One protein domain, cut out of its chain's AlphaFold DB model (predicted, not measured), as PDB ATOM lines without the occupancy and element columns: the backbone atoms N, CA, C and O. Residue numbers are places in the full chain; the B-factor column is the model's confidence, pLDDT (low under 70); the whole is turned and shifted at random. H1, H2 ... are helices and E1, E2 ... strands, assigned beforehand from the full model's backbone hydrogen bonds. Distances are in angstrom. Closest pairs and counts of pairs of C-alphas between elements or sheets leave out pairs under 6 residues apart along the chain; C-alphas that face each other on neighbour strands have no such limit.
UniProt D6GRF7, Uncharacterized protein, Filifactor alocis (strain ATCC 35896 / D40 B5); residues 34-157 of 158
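This is residues 34 to 157 of the 158 residues of an uncharacterized protein of Filifactor alocis (strain ATCC 35896 / D40 B5) (UniProt D6GRF7). A two-stranded hairpin, E3 and E4, makes one end of the domain and runs on from the end of a long helix, H4, which forms the core of the rest. H3 folds back along one side of H4, H1 runs along another, H2 packs across H3, and a second small hairpin, E1 and E2, packs with E2 on the last part of H4. The printed part has 124 residues, with four named helices and four named strands in the order E1 E2 H1 H2 H3 H4 E3 E4. The two sheets, E1 - E2 and E3 - E4, are each antiparallel, and the class is mixed, helices and strands. The whole is compact, with a radius of gyration of the C-alphas of 15.3 A, and spans 45 by 35 by 21 A.

E3 is residues 144 to 148 and E4 residues 152 to 156, 12.2 A and 12.6 A long; C-alpha 156 is at (163.703, 178.552, 223.567). H4, residues 122 to 142, begins with C-alpha 122 at (133.013, 180.373, 206.928) and is 30.5 A long. H3 is residues 107 to 115, 12.2 A; H2 residues 83 to 93, 15.3 A; H1 residues 71 to 81, 15.1 A. E1, residues 58 to 60, begins with C-alpha 58 at (147.492, 165.743, 222.279) and is 7.1 A long; E2, residues 66 to 68, is 7.0 A long.

E3 and E4 are an antiparallel hairpin, with N 146 to O 154 at 2.9 A and N 154 to O 146 at 2.8 A, within hydrogen-bond range. E4 is apart from H4. H4 is the hub and touches three helices. H3 and H4 form a helical hairpin and touch, closest at the C-alphas of Met 111 and Ala 132, 4.7 A, at a shallow tilt of 25 degrees, opposite ways. H1 touches H4, closest at the C-alphas of Tyr 71 and Tyr 138, 6.3 A, at a shallow tilt of 20 degrees, opposite ways. H2 touches H3, closest at the C-alphas of Ala 89 and Ile 114, 6.2 A, about perpendicular at 86 degrees. H2 only just touches residues 127 to 131 of H4, with 3 pairs of C-alphas within 8 A, closest at Val 85 and Asn 128, 6.7 A. The helix packing is part aligned, part crossed: 2 of these 4 pairs stand at a shallow tilt. H1 and H3 are apart. E1 and E2 are an antiparallel hairpin, with N 59 to O 67 at 2.9 A. The closest C-alphas of E2 and H4 are those of Ile 67 and Ser 141, 4.6 A; E1 and H4 are near each other. In H1, H2, H3 and H4 every O i to N i+4 pair is within hydrogen-bond range.

The two C-alphas farthest apart, those of Asn 121 and Gly 150, are 50.2 A from each other. The printed part has no cut. The link from H2 to H3, 13 residues, is long; residues 34 to 57 also hold no named element. The mean pLDDT of the printed part is 89.2; residues 45, 147 to 150, 153 and 155 to 157 are under 70.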
ATOM      1  N   SER A  34     160.104 169.800 228.620       76.69
ATOM      2  CA  SER A  34     158.791 170.372 228.277       76.69
ATOM      3  C   SER A  34     158.213 169.868 226.965       76.69
ATOM      4  O   SER A  34     157.060 170.143 226.661       76.69
ATOM      5  N   ASP A  35     159.010 169.120 226.220       79.62
ATOM      6  CA  ASP A  35     158.701 168.472 224.947       79.62
ATOM      7  C   ASP A  35     158.182 167.034 225.137       79.62
ATOM      8  O   ASP A  35     158.063 166.276 224.177       79.62
ATOM      9  N   ARG A  36     157.898 166.627 226.382       86.12
ATOM     10  CA  ARG A  36     157.381 165.297 226.723       86.12
ATOM     11  C   ARG A  36     155.999 165.387 227.329       86.12
ATOM     12  O   ARG A  36     155.754 166.214 228.208       86.12
ATOM     13  N   VAL A  37     155.133 164.474 226.897       90.75
ATOM     14  CA  VAL A  37     153.812 164.284 227.490       90.75
ATOM     15  C   VAL A  37     153.988 163.659 228.869       90.75
ATOM     16  O   VAL A  37     154.648 162.631 229.016       90.75
ATOM     17  N   THR A  38     153.412 164.297 229.880       91.38
ATOM     18  CA  THR A  38     153.434 163.847 231.279       91.38
ATOM     19  C   THR A  38     152.049 163.492 231.807       91.38
ATOM     20  O   THR A  38     151.941 162.981 232.916       91.38
ATOM     21  N   GLY A  39     150.994 163.760 231.038       90.50
ATOM     22  CA  GLY A  39     149.623 163.423 231.399       90.50
ATOM     23  C   GLY A  39     148.630 163.781 230.299       90.50
ATOM     24  O   GLY A  39     149.005 164.275 229.233       90.50
ATOM     25  N   GLU A  40     147.354 163.536 230.573       89.75
ATOM     26  CA  GLU A  40     146.255 163.942 229.701       89.75
ATOM     27  C   GLU A  40     146.042 165.457 229.773       89.75
ATOM     28  O   GLU A  40     146.161 166.073 230.835       89.75
ATOM     29  N   TYR A  41     145.743 166.074 228.629       86.88
ATOM     30  CA  TYR A  41     145.417 167.492 228.579       86.88
ATOM     31  C   TYR A  41     143.907 167.697 228.721       86.88
ATOM     32  O   TYR A  41     143.145 167.404 227.805       86.88
ATOM     33  N   ASN A  42     143.492 168.277 229.848       77.88
ATOM     34  CA  ASN A  42     142.078 168.503 230.189       77.88
ATOM     35  C   ASN A  42     141.658 169.979 230.045       77.88
ATOM     36  O   ASN A  42     140.758 170.448 230.738       77.88
ATOM     37  N   GLY A  43     142.369 170.743 229.211       75.81
ATOM     38  CA  GLY A  43     142.140 172.176 229.034       75.81
ATOM     39  C   GLY A  43     141.045 172.516 228.017       75.81
ATOM     40  O   GLY A  43     139.973 171.921 227.994       75.81
ATOM     41  N   ARG A  44     141.287 173.550 227.201       74.06
ATOM     42  CA  ARG A  44     140.262 174.211 226.367       74.06
ATOM     43  C   ARG A  44     139.524 173.251 225.422       74.06
ATOM     44  O   ARG A  44     140.145 172.442 224.739       74.06
ATOM     45  N   ALA A  45     138.211 173.458 225.272       63.69
ATOM     46  CA  ALA A  45     137.354 172.710 224.343       63.69
ATOM     47  C   ALA A  45     137.806 172.801 222.872       63.69
ATOM     48  O   ALA A  45     137.604 171.859 222.113       63.69
ATOM     49  N   SER A  46     138.482 173.890 222.480       72.06
ATOM     50  CA  SER A  46     139.017 174.091 221.123       72.06
ATOM     51  C   SER A  46     140.018 173.017 220.684       72.06
ATOM     52  O   SER A  46     140.299 172.899 219.498       72.06
ATOM     53  N   ILE A  47     140.556 172.232 221.622       79.69
ATOM     54  CA  ILE A  47     141.514 171.164 221.332       79.69
ATOM     55  C   ILE A  47     140.828 169.845 220.934       79.69
ATOM     56  O   ILE A  47     141.441 168.998 220.286       79.69
ATOM     57  N   GLN A  48     139.534 169.687 221.232       81.62
ATOM     58  CA  GLN A  48     138.786 168.470 220.897       81.62
ATOM     59  C   GLN A  48     138.691 168.225 219.384       81.62
ATOM     60  O   GLN A  48     138.620 167.074 218.963       81.62
ATOM     61  N   GLU A  49     138.741 169.282 218.566       86.31
ATOM     62  CA  GLU A  49     138.780 169.175 217.102       86.31
ATOM     63  C   GLU A  49     140.008 168.403 216.601       86.31
ATOM     64  O   GLU A  49     139.898 167.618 215.662       86.31
ATOM     65  N   PHE A  50     141.165 168.558 217.250       91.12
ATOM     66  CA  PHE A  50     142.379 167.832 216.869       91.12
ATOM     67  C   PHE A  50     142.291 166.348 217.235       91.12
ATOM     68  O   PHE A  50     142.693 165.499 216.447       91.12
ATOM     69  N   ASN A  51     141.669 166.018 218.373       85.44
ATOM     70  CA  ASN A  51     141.510 164.633 218.834       85.44
ATOM     71  C   ASN A  51     140.616 163.770 217.924       85.44
ATOM     72  O   ASN A  51     140.563 162.555 218.107       85.44
ATOM     73  N   LYS A  52     139.929 164.365 216.937       89.69
ATOM     74  CA  LYS A  52     139.209 163.626 215.887       89.69
ATOM     75  C   LYS A  52     140.152 162.887 214.930       89.69
ATOM     76  O   LYS A  52     139.702 161.989 214.224       89.69
ATOM     77  N   TYR A  53     141.432 163.258 214.901       93.25
ATOM     78  CA  TYR A  53     142.444 162.670 214.032       93.25
ATOM     79  C   TYR A  53     143.463 161.885 214.855       93.25
ATOM     80  O   TYR A  53     144.091 162.424 215.767       93.25
ATOM     81  N   ASP A  54     143.687 160.621 214.493       92.38
ATOM     82  CA  ASP A  54     144.651 159.759 215.186       92.38
ATOM     83  C   ASP A  54     146.086 160.307 215.153       92.38
ATOM     84  O   ASP A  54     146.843 160.111 216.106       92.38
ATOM     85  N   ASP A  55     146.443 161.027 214.087       95.19
ATOM     86  CA  ASP A  55     147.757 161.651 213.902       95.19
ATOM     87  C   ASP A  55     147.964 162.912 214.762       95.19
ATOM     88  O   ASP A  55     149.090 163.395 214.882       95.19
ATOM     89  N   LEU A  56     146.898 163.454 215.366       95.12
ATOM     90  CA  LEU A  56     146.910 164.714 216.119       95.12
ATOM     91  C   LEU A  56     146.603 164.519 217.609       95.12
ATOM     92  O   LEU A  56     146.085 165.422 218.264       95.12
ATOM     93  N   LYS A  57     146.945 163.353 218.168       93.88
ATOM     94  CA  LYS A  57     146.806 163.083 219.608       93.88
ATOM     95  C   LYS A  57     147.595 164.099 220.429       93.88
ATOM     96  O   LYS A  57     148.793 164.295 220.203       93.88
ATOM     97  N   ILE A  58     146.929 164.705 221.409       94.06
ATOM     98  CA  ILE A  58     147.492 165.743 222.279       94.06
ATOM     99  C   ILE A  58     147.553 165.255 223.723       94.06
ATOM    100  O   ILE A  58     146.628 164.622 224.226       94.06
ATOM    101  N   GLY A  59     148.648 165.594 224.395       93.19
ATOM    102  CA  GLY A  59     148.814 165.433 225.834       93.19
ATOM    103  C   GLY A  59     149.279 166.731 226.489       93.19
ATOM    104  O   GLY A  59     149.551 167.729 225.820       93.19
ATOM    105  N   ALA A  60     149.364 166.722 227.815       92.75
ATOM    106  CA  ALA A  60     149.900 167.829 228.593       92.75
ATOM    107  C   ALA A  60     151.389 167.606 228.861       92.75
ATOM    108  O   ALA A  60     151.797 166.507 229.247       92.75
ATOM    109  N   ASN A  61     152.200 168.651 228.709       90.25
ATOM    110  CA  ASN A  61     153.561 168.645 229.239       90.25
ATOM    111  C   ASN A  61     153.579 168.955 230.750       90.25
ATOM    112  O   ASN A  61     152.549 169.268 231.351       90.25
ATOM    113  N   LYS A  62     154.765 168.942 231.374       87.50
ATOM    114  CA  LYS A  62     154.918 169.206 232.821       87.50
ATOM    115  C   LYS A  62     154.468 170.601 233.283       87.50
ATOM    116  O   LYS A  62     154.368 170.843 234.481       87.50
ATOM    117  N   TYR A  63     154.244 171.521 232.345       85.50
ATOM    118  CA  TYR A  63     153.727 172.872 232.577       85.50
ATOM    119  C   TYR A  63     152.239 172.994 232.220       85.50
ATOM    120  O   TYR A  63     151.716 174.102 232.137       85.50
ATOM    121  N   ASN A  64     151.563 171.864 231.991       87.69
ATOM    122  CA  ASN A  64     150.168 171.782 231.576       87.69
ATOM    123  C   ASN A  64     149.865 172.509 230.248       87.69
ATOM    124  O   ASN A  64     148.757 173.000 230.035       87.69
ATOM    125  N   GLN A  65     150.851 172.601 229.350       89.75
ATOM    126  CA  GLN A  65     150.651 173.099 227.988       89.75
ATOM    127  C   GLN A  65     150.287 171.934 227.059       89.75
ATOM    128  O   GLN A  65     150.835 170.840 227.233       89.75
ATOM    129  N   PRO A  66     149.404 172.155 226.070       93.06
ATOM    130  CA  PRO A  66     149.076 171.132 225.090       93.06
ATOM    131  C   PRO A  66     150.256 170.932 224.139       93.06
ATOM    132  O   PRO A  66     150.787 171.900 223.590       93.06
ATOM    133  N   ILE A  67     150.644 169.678 223.936       93.94
ATOM    134  CA  ILE A  67     151.661 169.267 222.964       93.94
ATOM    135  C   ILE A  67     151.183 168.027 222.208       93.94
ATOM    136  O   ILE A  67     150.426 167.216 222.745       93.94
ATOM    137  N   PHE A  68     151.644 167.851 220.975       94.88
ATOM    138  CA  PHE A  68     151.396 166.628 220.223       94.88
ATOM    139  C   PHE A  68     152.205 165.469 220.803       94.88
ATOM    140  O   PHE A  68     153.397 165.609 221.083       94.88
ATOM    141  N   VAL A  69     151.567 164.304 220.929       94.00
ATOM    142  CA  VAL A  69     152.230 163.054 221.333       94.00
ATOM    143  C   VAL A  69     153.333 162.691 220.332       94.00
ATOM    144  O   VAL A  69     154.436 162.330 220.737       94.00
ATOM    145  N   ASP A  70     153.061 162.848 219.032       95.12
ATOM    146  CA  ASP A  70     154.059 162.769 217.962       95.12
ATOM    147  C   ASP A  70     153.949 163.991 217.039       95.12
ATOM    148  O   ASP A  70     153.226 164.003 216.042       95.12
ATOM    149  N   TYR A  71     154.704 165.042 217.362       93.81
ATOM    150  CA  TYR A  71     154.717 166.277 216.575       93.81
ATOM    151  C   TYR A  71     155.234 166.079 215.138       93.81
ATOM    152  O   TYR A  71     154.867 166.841 214.243       93.81
ATOM    153  N   ARG A  72     156.068 165.061 214.872       94.50
ATOM    154  CA  ARG A  72     156.566 164.792 213.511       94.50
ATOM    155  C   ARG A  72     155.473 164.183 212.651       94.50
ATOM    156  O   ARG A  72     155.337 164.568 211.490       94.50
ATOM    157  N   GLN A  73     154.710 163.250 213.212       96.12
ATOM    158  CA  GLN A  73     153.529 162.698 212.559       96.12
ATOM    159  C   GLN A  73     152.476 163.794 212.338       96.12
ATOM    160  O   GLN A  73     151.996 163.956 211.217       96.12
ATOM    161  N   ALA A  74     152.238 164.638 213.345       96.12
ATOM    162  CA  ALA A  74     151.326 165.776 213.250       96.12
ATOM    163  C   ALA A  74     151.714 166.756 212.118       96.12
ATOM    164  O   ALA A  74     150.871 167.180 211.329       96.12
ATOM    165  N   MET A  75     153.010 167.063 211.960       95.88
ATOM    166  CA  MET A  75     153.506 167.905 210.859       95.88
ATOM    167  C   MET A  75     153.342 167.249 209.478       95.88
ATOM    168  O   MET A  75     153.103 167.938 208.486       95.88
ATOM    169  N   LYS A  76     153.456 165.920 209.369       96.69
ATOM    170  CA  LYS A  76     153.153 165.222 208.106       96.69
ATOM    171  C   LYS A  76     151.669 165.318 207.770       96.69
ATOM    172  O   LYS A  76     151.338 165.571 206.616       96.69
ATOM    173  N   PHE A  77     150.809 165.149 208.773       96.62
ATOM    174  CA  PHE A  77     149.364 165.271 208.622       96.62
ATOM    175  C   PHE A  77     148.980 166.664 208.112       96.62
ATOM    176  O   PHE A  77     148.340 166.766 207.067       96.62
ATOM    177  N   ILE A  78     149.440 167.742 208.768       96.75
ATOM    178  CA  ILE A  78     149.049 169.107 208.375       96.75
ATOM    179  C   ILE A  78     149.510 169.448 206.952       96.75
ATOM    180  O   ILE A  78     148.763 170.043 206.181       96.75
ATOM    181  N   LYS A  79     150.713 168.999 206.566       97.00
ATOM    182  CA  LYS A  79     151.263 169.201 205.217       97.00
ATOM    183  C   LYS A  79     150.491 168.459 204.133       97.00
ATOM    184  O   LYS A  79     150.594 168.844 202.974       97.00
ATOM    185  N   LYS A  80     149.782 167.389 204.491       96.75
ATOM    186  CA  LYS A  80     149.024 166.554 203.561       96.75
ATOM    187  C   LYS A  80     147.563 166.983 203.477       96.75
ATOM    188  O   LYS A  80     147.071 167.224 202.387       96.75
ATOM    189  N   GLU A  81     146.884 167.071 204.614       96.75
ATOM    190  CA  GLU A  81     145.430 167.279 204.665       96.75
ATOM    191  C   GLU A  81     145.031 168.759 204.527       96.75
ATOM    192  O   GLU A  81     143.912 169.065 204.122       96.75
ATOM    193  N   TYR A  82     145.956 169.680 204.824       96.56
ATOM    194  CA  TYR A  82     145.742 171.131 204.754       96.56
ATOM    195  C   TYR A  82     146.737 171.818 203.806       96.56
ATOM    196  O   TYR A  82     147.054 172.997 203.978       96.56
ATOM    197  N   SER A  83     147.251 171.094 202.802       96.75
ATOM    198  CA  SER A  83     148.203 171.644 201.828       96.75
ATOM    199  C   SER A  83     147.645 172.858 201.089       96.75
ATOM    200  O   SER A  83     148.373 173.808 200.852       96.75
ATOM    201  N   ASP A  84     146.343 172.867 200.799       95.31
ATOM    202  CA  ASP A  84     145.629 173.979 200.168       95.31
ATOM    203  C   ASP A  84     145.718 175.282 200.979       95.31
ATOM    204  O   ASP A  84     145.974 176.346 200.419       95.31
ATOM    205  N   VAL A  85     145.555 175.205 202.305       97.00
ATOM    206  CA  VAL A  85     145.673 176.365 203.204       97.00
ATOM    207  C   VAL A  85     147.115 176.873 203.221       97.00
ATOM    208  O   VAL A  85     147.353 178.080 203.174       97.00
ATOM    209  N   LEU A  86     148.081 175.952 203.265       97.50
ATOM    210  CA  LEU A  86     149.508 176.274 203.286       97.50
ATOM    211  C   LEU A  86     149.972 176.894 201.962       97.50
ATOM    212  O   LEU A  86     150.708 177.880 201.972       97.50
ATOM    213  N   ASP A  87     149.527 176.344 200.834       96.31
ATOM    214  CA  ASP A  87     149.861 176.834 199.501       96.31
ATOM    215  C   ASP A  87     149.230 178.210 199.260       96.31
ATOM    216  O   ASP A  87     149.933 179.120 198.820       96.31
ATOM    217  N   LYS A  88     147.967 178.428 199.663       96.12
ATOM    218  CA  LYS A  88     147.329 179.755 199.591       96.12
ATOM    219  C   LYS A  88     148.093 180.798 200.412       96.12
ATOM    220  O   LYS A  88     148.325 181.908 199.934       96.12
ATOM    221  N   ALA A  89     148.537 180.450 201.621       96.44
ATOM    222  CA  ALA A  89     149.360 181.345 202.435       96.44
ATOM    223  C   ALA A  89     150.704 181.664 201.756       96.44
ATOM    224  O   ALA A  89     151.130 182.819 201.728       96.44
ATOM    225  N   TYR A  90     151.359 180.664 201.163       96.81
ATOM    226  CA  TYR A  90     152.571 180.884 200.379       96.81
ATOM    227  C   TYR A  90     152.313 181.829 199.196       96.81
ATOM    228  O   TYR A  90     153.014 182.826 199.051       96.81
ATOM    229  N   GLU A  91     151.289 181.575 198.384       96.19
ATOM    230  CA  GLU A  91     150.954 182.388 197.208       96.19
ATOM    231  C   GLU A  91     150.676 183.855 197.549       96.19
ATOM    232  O   GLU A  91     151.127 184.751 196.833       96.19
ATOM    233  N   LEU A  92     149.986 184.112 198.662       95.88
ATOM    234  CA  LEU A  92     149.675 185.470 199.100       95.88
ATOM    235  C   LEU A  92     150.908 186.211 199.629       95.88
ATOM    236  O   LEU A  92     151.092 187.390 199.335       95.88
ATOM    237  N   TYR A  93     151.770 185.527 200.385       96.25
ATOM    238  CA  TYR A  93     152.754 186.200 201.237       96.25
ATOM    239  C   TYR A  93     154.222 185.967 200.841       96.25
ATOM    240  O   TYR A  93     155.113 186.618 201.394       96.25
ATOM    241  N   HIS A  94     154.522 185.101 199.861       95.88
ATOM    242  CA  HIS A  94     155.911 184.763 199.507       95.88
ATOM    243  C   HIS A  94     156.755 185.950 199.039       95.88
ATOM    244  O   HIS A  94     157.956 185.977 199.303       95.88
ATOM    245  N   LYS A  95     156.160 186.940 198.360       95.56
ATOM    246  CA  LYS A  95     156.896 188.123 197.883       95.56
ATOM    247  C   LYS A  95     157.148 189.127 199.000       95.56
ATOM    248  O   LYS A  95     158.274 189.593 199.145       95.56
ATOM    249  N   GLU A  96     156.114 189.441 199.773       94.56
ATOM    250  CA  GLU A  96     156.156 190.471 200.814       94.56
ATOM    251  C   GLU A  96     157.048 190.048 201.987       94.56
ATOM    252  O   GLU A  96     157.940 190.791 202.392       94.56
ATOM    253  N   TYR A  97     156.885 188.812 202.462       92.19
ATOM    254  CA  TYR A  97     157.580 188.307 203.649       92.19
ATOM    255  C   TYR A  97     158.798 187.439 203.321       92.19
ATOM    256  O   TYR A  97     159.401 186.860 204.224       92.19
ATOM    257  N   LYS A  98     159.162 187.305 202.034       93.56
ATOM    258  CA  LYS A  98     160.159 186.324 201.555       93.56
ATOM    259  C   LYS A  98     159.861 184.909 202.074       93.56
ATOM    260  O   LYS A  98     160.772 184.141 202.387       93.56
ATOM    261  N   LEU A  99     158.573 184.582 202.202       93.81
ATOM    262  CA  LEU A  99     158.112 183.332 202.792       93.81
ATOM    263  C   LEU A  99     158.504 182.160 201.887       93.81
ATOM    264  O   LEU A  99     158.106 182.096 200.727       93.81
ATOM    265  N   GLY A 100     159.292 181.227 202.417       94.56
ATOM    266  CA  GLY A 100     159.543 179.936 201.774       94.56
ATOM    267  C   GLY A 100     158.385 178.957 201.984       94.56
ATOM    268  O   GLY A 100     157.491 179.200 202.793       94.56
ATOM    269  N   LYS A 101     158.420 177.799 201.314       95.00
ATOM    270  CA  LYS A 101     157.500 176.690 201.630       95.00
ATOM    271  C   LYS A 101     157.639 176.270 203.098       95.00
ATOM    272  O   LYS A 101     158.732 176.363 203.662       95.00
ATOM    273  N   LEU A 102     156.550 175.790 203.699       95.25
ATOM    274  CA  LEU A 102     156.507 175.426 205.117       95.25
ATOM    275  C   LEU A 102     157.620 174.436 205.515       95.25
ATOM    276  O   LEU A 102     157.711 173.305 205.016       95.25
ATOM    277  N   ASN A 103     158.415 174.830 206.502       90.94
ATOM    278  CA  ASN A 103     159.459 174.041 207.140       90.94
ATOM    279  C   ASN A 103     159.490 174.321 208.657       90.94
ATOM    280  O   ASN A 103     158.620 175.006 209.192       90.94
ATOM    281  N   ASN A 104     160.463 173.741 209.359       85.75
ATOM    282  CA  ASN A 104     160.564 173.873 210.814       85.75
ATOM    283  C   ASN A 104     161.021 175.262 211.278       85.75
ATOM    284  O   ASN A 104     160.844 175.568 212.446       85.75
ATOM    285  N   ASP A 105     161.550 176.094 210.386       87.62
ATOM    286  CA  ASP A 105     162.111 177.401 210.739       87.62
ATOM    287  C   ASP A 105     161.100 178.532 210.489       87.62
ATOM    288  O   ASP A 105     161.234 179.627 211.027       87.62
ATOM    289  N   ASN A 106     160.074 178.291 209.660       92.56
ATOM    290  CA  ASN A 106     159.109 179.316 209.250       92.56
ATOM    291  C   ASN A 106     157.659 179.054 209.686       92.56
ATOM    292  O   ASN A 106     156.802 179.899 209.424       92.56
ATOM    293  N   PHE A 107     157.359 177.943 210.369       93.06
ATOM    294  CA  PHE A 107     155.988 177.621 210.789       93.06
ATOM    295  C   PHE A 107     155.362 178.707 211.683       93.06
ATOM    296  O   PHE A 107     154.162 178.950 211.590       93.06
ATOM    297  N   GLY A 108     156.162 179.403 212.502       91.62
ATOM    298  CA  GLY A 108     155.682 180.514 213.331       91.62
ATOM    299  C   GLY A 108     155.199 181.710 212.502       91.62
ATOM    300  O   GLY A 108     154.223 182.362 212.863       91.62
ATOM    301  N   ILE A 109     155.820 181.959 211.342       92.94
ATOM    302  CA  ILE A 109     155.354 182.981 210.395       92.94
ATOM    303  C   ILE A 109     154.051 182.512 209.737       92.94
ATOM    304  O   ILE A 109     153.095 183.282 209.672       92.94
ATOM    305  N   TYR A 110     153.976 181.242 209.316       95.56
ATOM    306  CA  TYR A 110     152.742 180.657 208.776       95.56
ATOM    307  C   TYR A 110     151.575 180.750 209.765       95.56
ATOM    308  O   TYR A 110     150.469 181.068 209.344       95.56
ATOM    309  N   MET A 111     151.806 180.519 211.061       94.19
ATOM    310  CA  MET A 111     150.780 180.643 212.101       94.19
ATOM    311  C   MET A 111     150.110 182.020 212.082       94.19
ATOM    312  O   MET A 111     148.885 182.098 212.002       94.19
ATOM    313  N   ASN A 112     150.910 183.090 212.113       92.44
ATOM    314  CA  ASN A 112     150.405 184.463 212.125       92.44
ATOM    315  C   ASN A 112     149.706 184.807 210.804       92.44
ATOM    316  O   ASN A 112     148.577 185.282 210.802       92.44
ATOM    317  N   LEU A 113     150.346 184.495 209.673       94.81
ATOM    318  CA  LEU A 113     149.808 184.828 208.354       94.81
ATOM    319  C   LEU A 113     148.505 184.087 208.042       94.81
ATOM    320  O   LEU A 113     147.599 184.677 207.469       94.81
ATOM    321  N   ILE A 114     148.385 182.809 208.417       95.88
ATOM    322  CA  ILE A 114     147.160 182.026 208.200       95.88
ATOM    323  C   ILE A 114     146.029 182.517 209.104       95.88
ATOM    324  O   ILE A 114     144.879 182.524 208.665       95.88
ATOM    325  N   HIS A 115     146.333 182.935 210.337       91.31
ATOM    326  CA  HIS A 115     145.331 183.509 211.236       91.31
ATOM    327  C   HIS A 115     144.671 184.755 210.626       91.31
ATOM    328  O   HIS A 115     143.447 184.874 210.663       91.31
ATOM    329  N   ASP A 116     145.476 185.614 209.996       89.38
ATOM    330  CA  ASP A 116     145.032 186.868 209.375       89.38
ATOM    331  C   ASP A 116     144.638 186.712 207.890       89.38
ATOM    332  O   ASP A 116     144.233 187.678 207.236       89.38
ATOM    333  N   MET A 117     144.745 185.501 207.333       93.69
ATOM    334  CA  MET A 117     144.525 185.256 205.909       93.69
ATOM    335  C   MET A 117     143.050 185.469 205.527       93.69
ATOM    336  O   MET A 117     142.157 184.857 206.134       93.69
ATOM    337  N   PRO A 118     142.759 186.259 204.472       92.25
ATOM    338  CA  PRO A 118     141.391 186.498 204.033       92.25
ATOM    339  C   PRO A 118     140.691 185.191 203.649       92.25
ATOM    340  O   PRO A 118     141.248 184.328 202.962       92.25
ATOM    341  N   SER A 119     139.443 185.064 204.097       93.06
ATOM    342  CA  SER A 119     138.594 183.895 203.864       93.06
ATOM    343  C   SER A 119     137.360 184.293 203.063       93.06
ATOM    344  O   SER A 119     136.695 185.274 203.383       93.06
ATOM    345  N   GLU A 120     137.045 183.517 202.032       90.38
ATOM    346  CA  GLU A 120     135.898 183.741 201.142       90.38
ATOM    347  C   GLU A 120     134.587 183.240 201.757       90.38
ATOM    348  O   GLU A 120     133.506 183.708 201.404       90.38
ATOM    349  N   ASN A 121     134.672 182.278 202.679       93.69
ATOM    350  CA  ASN A 121     133.529 181.717 203.385       93.69
ATOM    351  C   ASN A 121     133.912 181.196 204.779       93.69
ATOM    352  O   ASN A 121     135.085 181.116 205.155       93.69
ATOM    353  N   GLU A 122     132.887 180.827 205.544       94.12
ATOM    354  CA  GLU A 122     133.013 180.373 206.928       94.12
ATOM    355  C   GLU A 122     133.800 179.063 207.072       94.12
ATOM    356  O   GLU A 122     134.552 178.893 208.030       94.12
ATOM    357  N   GLU A 123     133.677 178.145 206.114       93.81
ATOM    358  CA  GLU A 123     134.399 176.871 206.143       93.81
ATOM    359  C   GLU A 123     135.901 177.078 205.932       93.81
ATOM    360  O   GLU A 123     136.719 176.514 206.661       93.81
ATOM    361  N   GLN A 124     136.284 177.966 205.013       94.00
ATOM    362  CA  GLN A 124     137.678 178.367 204.845       94.00
ATOM    363  C   GLN A 124     138.219 179.045 206.108       94.00
ATOM    364  O   GLN A 124     139.313 178.708 206.558       94.00
ATOM    365  N   ARG A 125     137.430 179.927 206.736       93.88
ATOM    366  CA  ARG A 125     137.812 180.572 207.999       93.88
ATOM    367  C   ARG A 125     138.089 179.542 209.095       93.88
ATOM    368  O   ARG A 125     139.113 179.627 209.769       93.88
ATOM    369  N   LYS A 126     137.222 178.534 209.249       93.38
ATOM    370  CA  LYS A 126     137.427 177.438 210.213       93.38
ATOM    371  C   LYS A 126     138.695 176.640 209.919       93.38
ATOM    372  O   LYS A 126     139.428 176.323 210.852       93.38
ATOM    373  N   ARG A 127     138.984 176.345 208.646       94.94
ATOM    374  CA  ARG A 127     140.228 175.659 208.248       94.94
ATOM    375  C   ARG A 127     141.465 176.490 208.586       94.94
ATOM    376  O   ARG A 127     142.406 175.942 209.152       94.94
ATOM    377  N   ASN A 128     141.448 177.796 208.322       94.94
ATOM    378  CA  ASN A 128     142.549 178.693 208.684       94.94
ATOM    379  C   ASN A 128     142.773 178.706 210.203       94.94
ATOM    380  O   ASN A 128     143.896 178.514 210.666       94.94
ATOM    381  N   VAL A 129     141.699 178.845 210.989       93.00
ATOM    382  CA  VAL A 129     141.764 178.807 212.461       93.00
ATOM    383  C   VAL A 129     142.297 177.465 212.966       93.00
ATOM    384  O   VAL A 129     143.117 177.447 213.884       93.00
ATOM    385  N   PHE A 130     141.885 176.348 212.359       94.94
ATOM    386  CA  PHE A 130     142.399 175.021 212.697       94.94
ATOM    387  C   PHE A 130     143.911 174.923 212.459       94.94
ATOM    388  O   PHE A 130     144.638 174.484 213.347       94.94
ATOM    389  N   VAL A 131     144.404 175.370 211.298       96.38
ATOM    390  CA  VAL A 131     145.839 175.328 210.966       96.38
ATOM    391  C   VAL A 131     146.651 176.285 211.849       96.38
ATOM    392  O   VAL A 131     147.725 175.919 212.323       96.38
ATOM    393  N   ALA A 132     146.137 177.481 212.145       94.25
ATOM    394  CA  ALA A 132     146.785 178.402 213.080       94.25
ATOM    395  C   ALA A 132     146.862 177.803 214.499       94.25
ATOM    396  O   ALA A 132     147.922 177.810 215.122       94.25
ATOM    397  N   GLY A 133     145.769 177.202 214.984       94.12
ATOM    398  CA  GLY A 133     145.741 176.503 216.273       94.12
ATOM    399  C   GLY A 133     146.652 175.271 216.315       94.12
ATOM    400  O   GLY A 133     147.278 175.002 217.339       94.12
ATOM    401  N   PHE A 134     146.787 174.555 215.194       95.88
ATOM    402  CA  PHE A 134     147.761 173.477 215.053       95.88
ATOM    403  C   PHE A 134     149.183 173.995 215.299       95.88
ATOM    404  O   PHE A 134     149.930 173.371 216.053       95.88
ATOM    405  N   PHE A 135     149.563 175.128 214.696       95.62
ATOM    406  CA  PHE A 135     150.918 175.657 214.846       95.62
ATOM    407  C   PHE A 135     151.227 176.139 216.264       95.62
ATOM    408  O   PHE A 135     152.357 175.943 216.703       95.62
ATOM    409  N   ASP A 136     150.246 176.650 217.013       92.00
ATOM    410  CA  ASP A 136     150.414 176.985 218.439       92.00
ATOM    411  C   ASP A 136     150.778 175.738 219.276       92.00
ATOM    412  O   ASP A 136     151.741 175.720 220.050       92.00
ATOM    413  N   ILE A 137     150.068 174.623 219.063       93.62
ATOM    414  CA  ILE A 137     150.348 173.347 219.746       93.62
ATOM    415  C   ILE A 137     151.672 172.741 219.259       93.62
ATOM    416  O   ILE A 137     152.452 172.200 220.053       93.62
ATOM    417  N   TYR A 138     151.961 172.847 217.961       93.81
ATOM    418  CA  TYR A 138     153.217 172.385 217.377       93.81
ATOM    419  C   TYR A 138     154.410 173.131 217.980       93.81
ATOM    420  O   TYR A 138     155.377 172.499 218.401       93.81
ATOM    421  N   GLU A 139     154.309 174.452 218.123       91.19
ATOM    422  CA  GLU A 139     155.321 175.277 218.777       91.19
ATOM    423  C   GLU A 139     155.563 174.802 220.216       91.19
ATOM    424  O   GLU A 139     156.703 174.593 220.627       91.19
ATOM    425  N   ASN A 140     154.495 174.545 220.980       90.69
ATOM    426  CA  ASN A 140     154.604 174.003 222.338       90.69
ATOM    427  C   ASN A 140     155.295 172.638 222.386       90.69
ATOM    428  O   ASN A 140     156.008 172.354 223.348       90.69
ATOM    429  N   SER A 141     155.133 171.825 221.343       91.44
ATOM    430  CA  SER A 141     155.782 170.517 221.218       91.44
ATOM    431  C   SER A 141     157.288 170.626 220.951       91.44
ATOM    432  O   SER A 141     158.035 169.695 221.245       91.44
ATOM    433  N   LEU A 142     157.743 171.759 220.404       88.25
ATOM    434  CA  LEU A 142     159.155 172.042 220.146       88.25
ATOM    435  C   LEU A 142     159.823 172.847 221.269       88.25
ATOM    436  O   LEU A 142     161.032 172.712 221.470       88.25
ATOM    437  N   LYS A 143     159.056 173.669 222.001       82.25
ATOM    438  CA  LYS A 143     159.551 174.545 223.072       82.25
ATOM    439  C   LYS A 143     160.325 173.762 224.128       82.25
ATOM    440  O   LYS A 143     159.846 172.787 224.715       82.25
ATOM    441  N   ARG A 144     161.509 174.278 224.444       77.19
ATOM    442  CA  ARG A 144     162.376 173.802 225.517       77.19
ATOM    443  C   ARG A 144     162.533 174.904 226.544       77.19
ATOM    444  O   ARG A 144     162.967 176.009 226.227       77.19
ATOM    445  N   TRP A 145     162.192 174.592 227.785       71.38
ATOM    446  CA  TRP A 145     162.528 175.466 228.896       71.38
ATOM    447  C   TRP A 145     163.977 175.224 229.305       71.38
ATOM    448  O   TRP A 145     164.398 174.082 229.507       71.38
ATOM    449  N   ILE A 146     164.739 176.301 229.425       71.06
ATOM    450  CA  ILE A 146     166.134 176.262 229.848       71.06
ATOM    451  C   ILE A 146     166.273 177.261 230.989       71.06
ATOM    452  O   ILE A 146     165.901 178.421 230.858       71.06
ATOM    453  N   TYR A 147     166.772 176.814 232.139       68.31
ATOM    454  CA  TYR A 147     167.090 177.739 233.224       68.31
ATOM    455  C   TYR A 147     168.478 178.332 233.003       68.31
ATOM    456  O   TYR A 147     169.448 177.589 233.113       68.31
ATOM    457  N   ILE A 148     168.587 179.634 232.744       69.25
ATOM    458  CA  ILE A 148     169.868 180.330 232.588       69.25
ATOM    459  C   ILE A 148     170.152 181.129 233.871       69.25
ATOM    460  O   ILE A 148     169.393 182.052 234.192       69.25
ATOM    461  N   PRO A 149     171.215 180.828 234.641       62.28
ATOM    462  CA  PRO A 149     171.513 181.596 235.847       62.28
ATOM    463  C   PRO A 149     171.705 183.082 235.581       62.28
ATOM    464  O   PRO A 149     172.320 183.487 234.601       62.28
ATOM    465  N   GLY A 150     171.160 183.902 236.477       67.69
ATOM    466  CA  GLY A 150     171.159 185.358 236.344       67.69
ATOM    467  C   GLY A 150     170.053 185.917 235.441       67.69
ATOM    468  O   GLY A 150     169.719 187.086 235.594       67.69
ATOM    469  N   MET A 151     169.438 185.102 234.574       70.75
ATOM    470  CA  MET A 151     168.299 185.506 233.728       70.75
ATOM    471  C   MET A 151     166.988 184.790 234.093       70.75
ATOM    472  O   MET A 151     165.909 185.318 233.840       70.75
ATOM    473  N   GLY A 152     167.065 183.631 234.752       72.50
ATOM    474  CA  GLY A 152     165.900 182.854 235.166       72.50
ATOM    475  C   GLY A 152     165.510 181.790 234.141       72.50
ATOM    476  O   GLY A 152     166.351 181.263 233.415       72.50
ATOM    477  N   TRP A 153     164.233 181.410 234.127       69.44
ATOM    478  CA  TRP A 153     163.708 180.474 233.133       69.44
ATOM    479  C   TRP A 153     163.522 181.183 231.799       69.44
ATOM    480  O   TRP A 153     162.702 182.092 231.703       69.44
ATOM    481  N   ASP A 154     164.240 180.722 230.782       71.38
ATOM    482  CA  ASP A 154     164.077 181.165 229.407       71.38
ATOM    483  C   ASP A 154     163.388 180.078 228.572       71.38
ATOM    484  O   ASP A 154     163.482 178.872 228.851       71.38
ATOM    485  N   ARG A 155     162.641 180.514 227.561       67.06
ATOM    486  CA  ARG A 155     161.838 179.653 226.696       67.06
ATOM    487  C   ARG A 155     162.410 179.723 225.291       67.06
ATOM    488  O   ARG A 155     162.207 180.699 224.580       67.06
ATOM    489  N   VAL A 156     163.063 178.643 224.878       69.12
ATOM    490  CA  VAL A 156     163.703 178.552 223.567       69.12
ATOM    491  C   VAL A 156     162.866 177.650 222.665       69.12
ATOM    492  O   VAL A 156     162.612 176.488 222.995       69.12
ATOM    493  N   CYS A 157     162.420 178.186 221.532       63.69
ATOM    494  CA  CYS A 157     161.962 177.373 220.410       63.69
ATOM    495  C   CYS A 157     163.194 177.039 219.543       63.69
ATOM    496  O   CYS A 157     164.001 177.945 219.325       63.69
TER     497      CYS A 157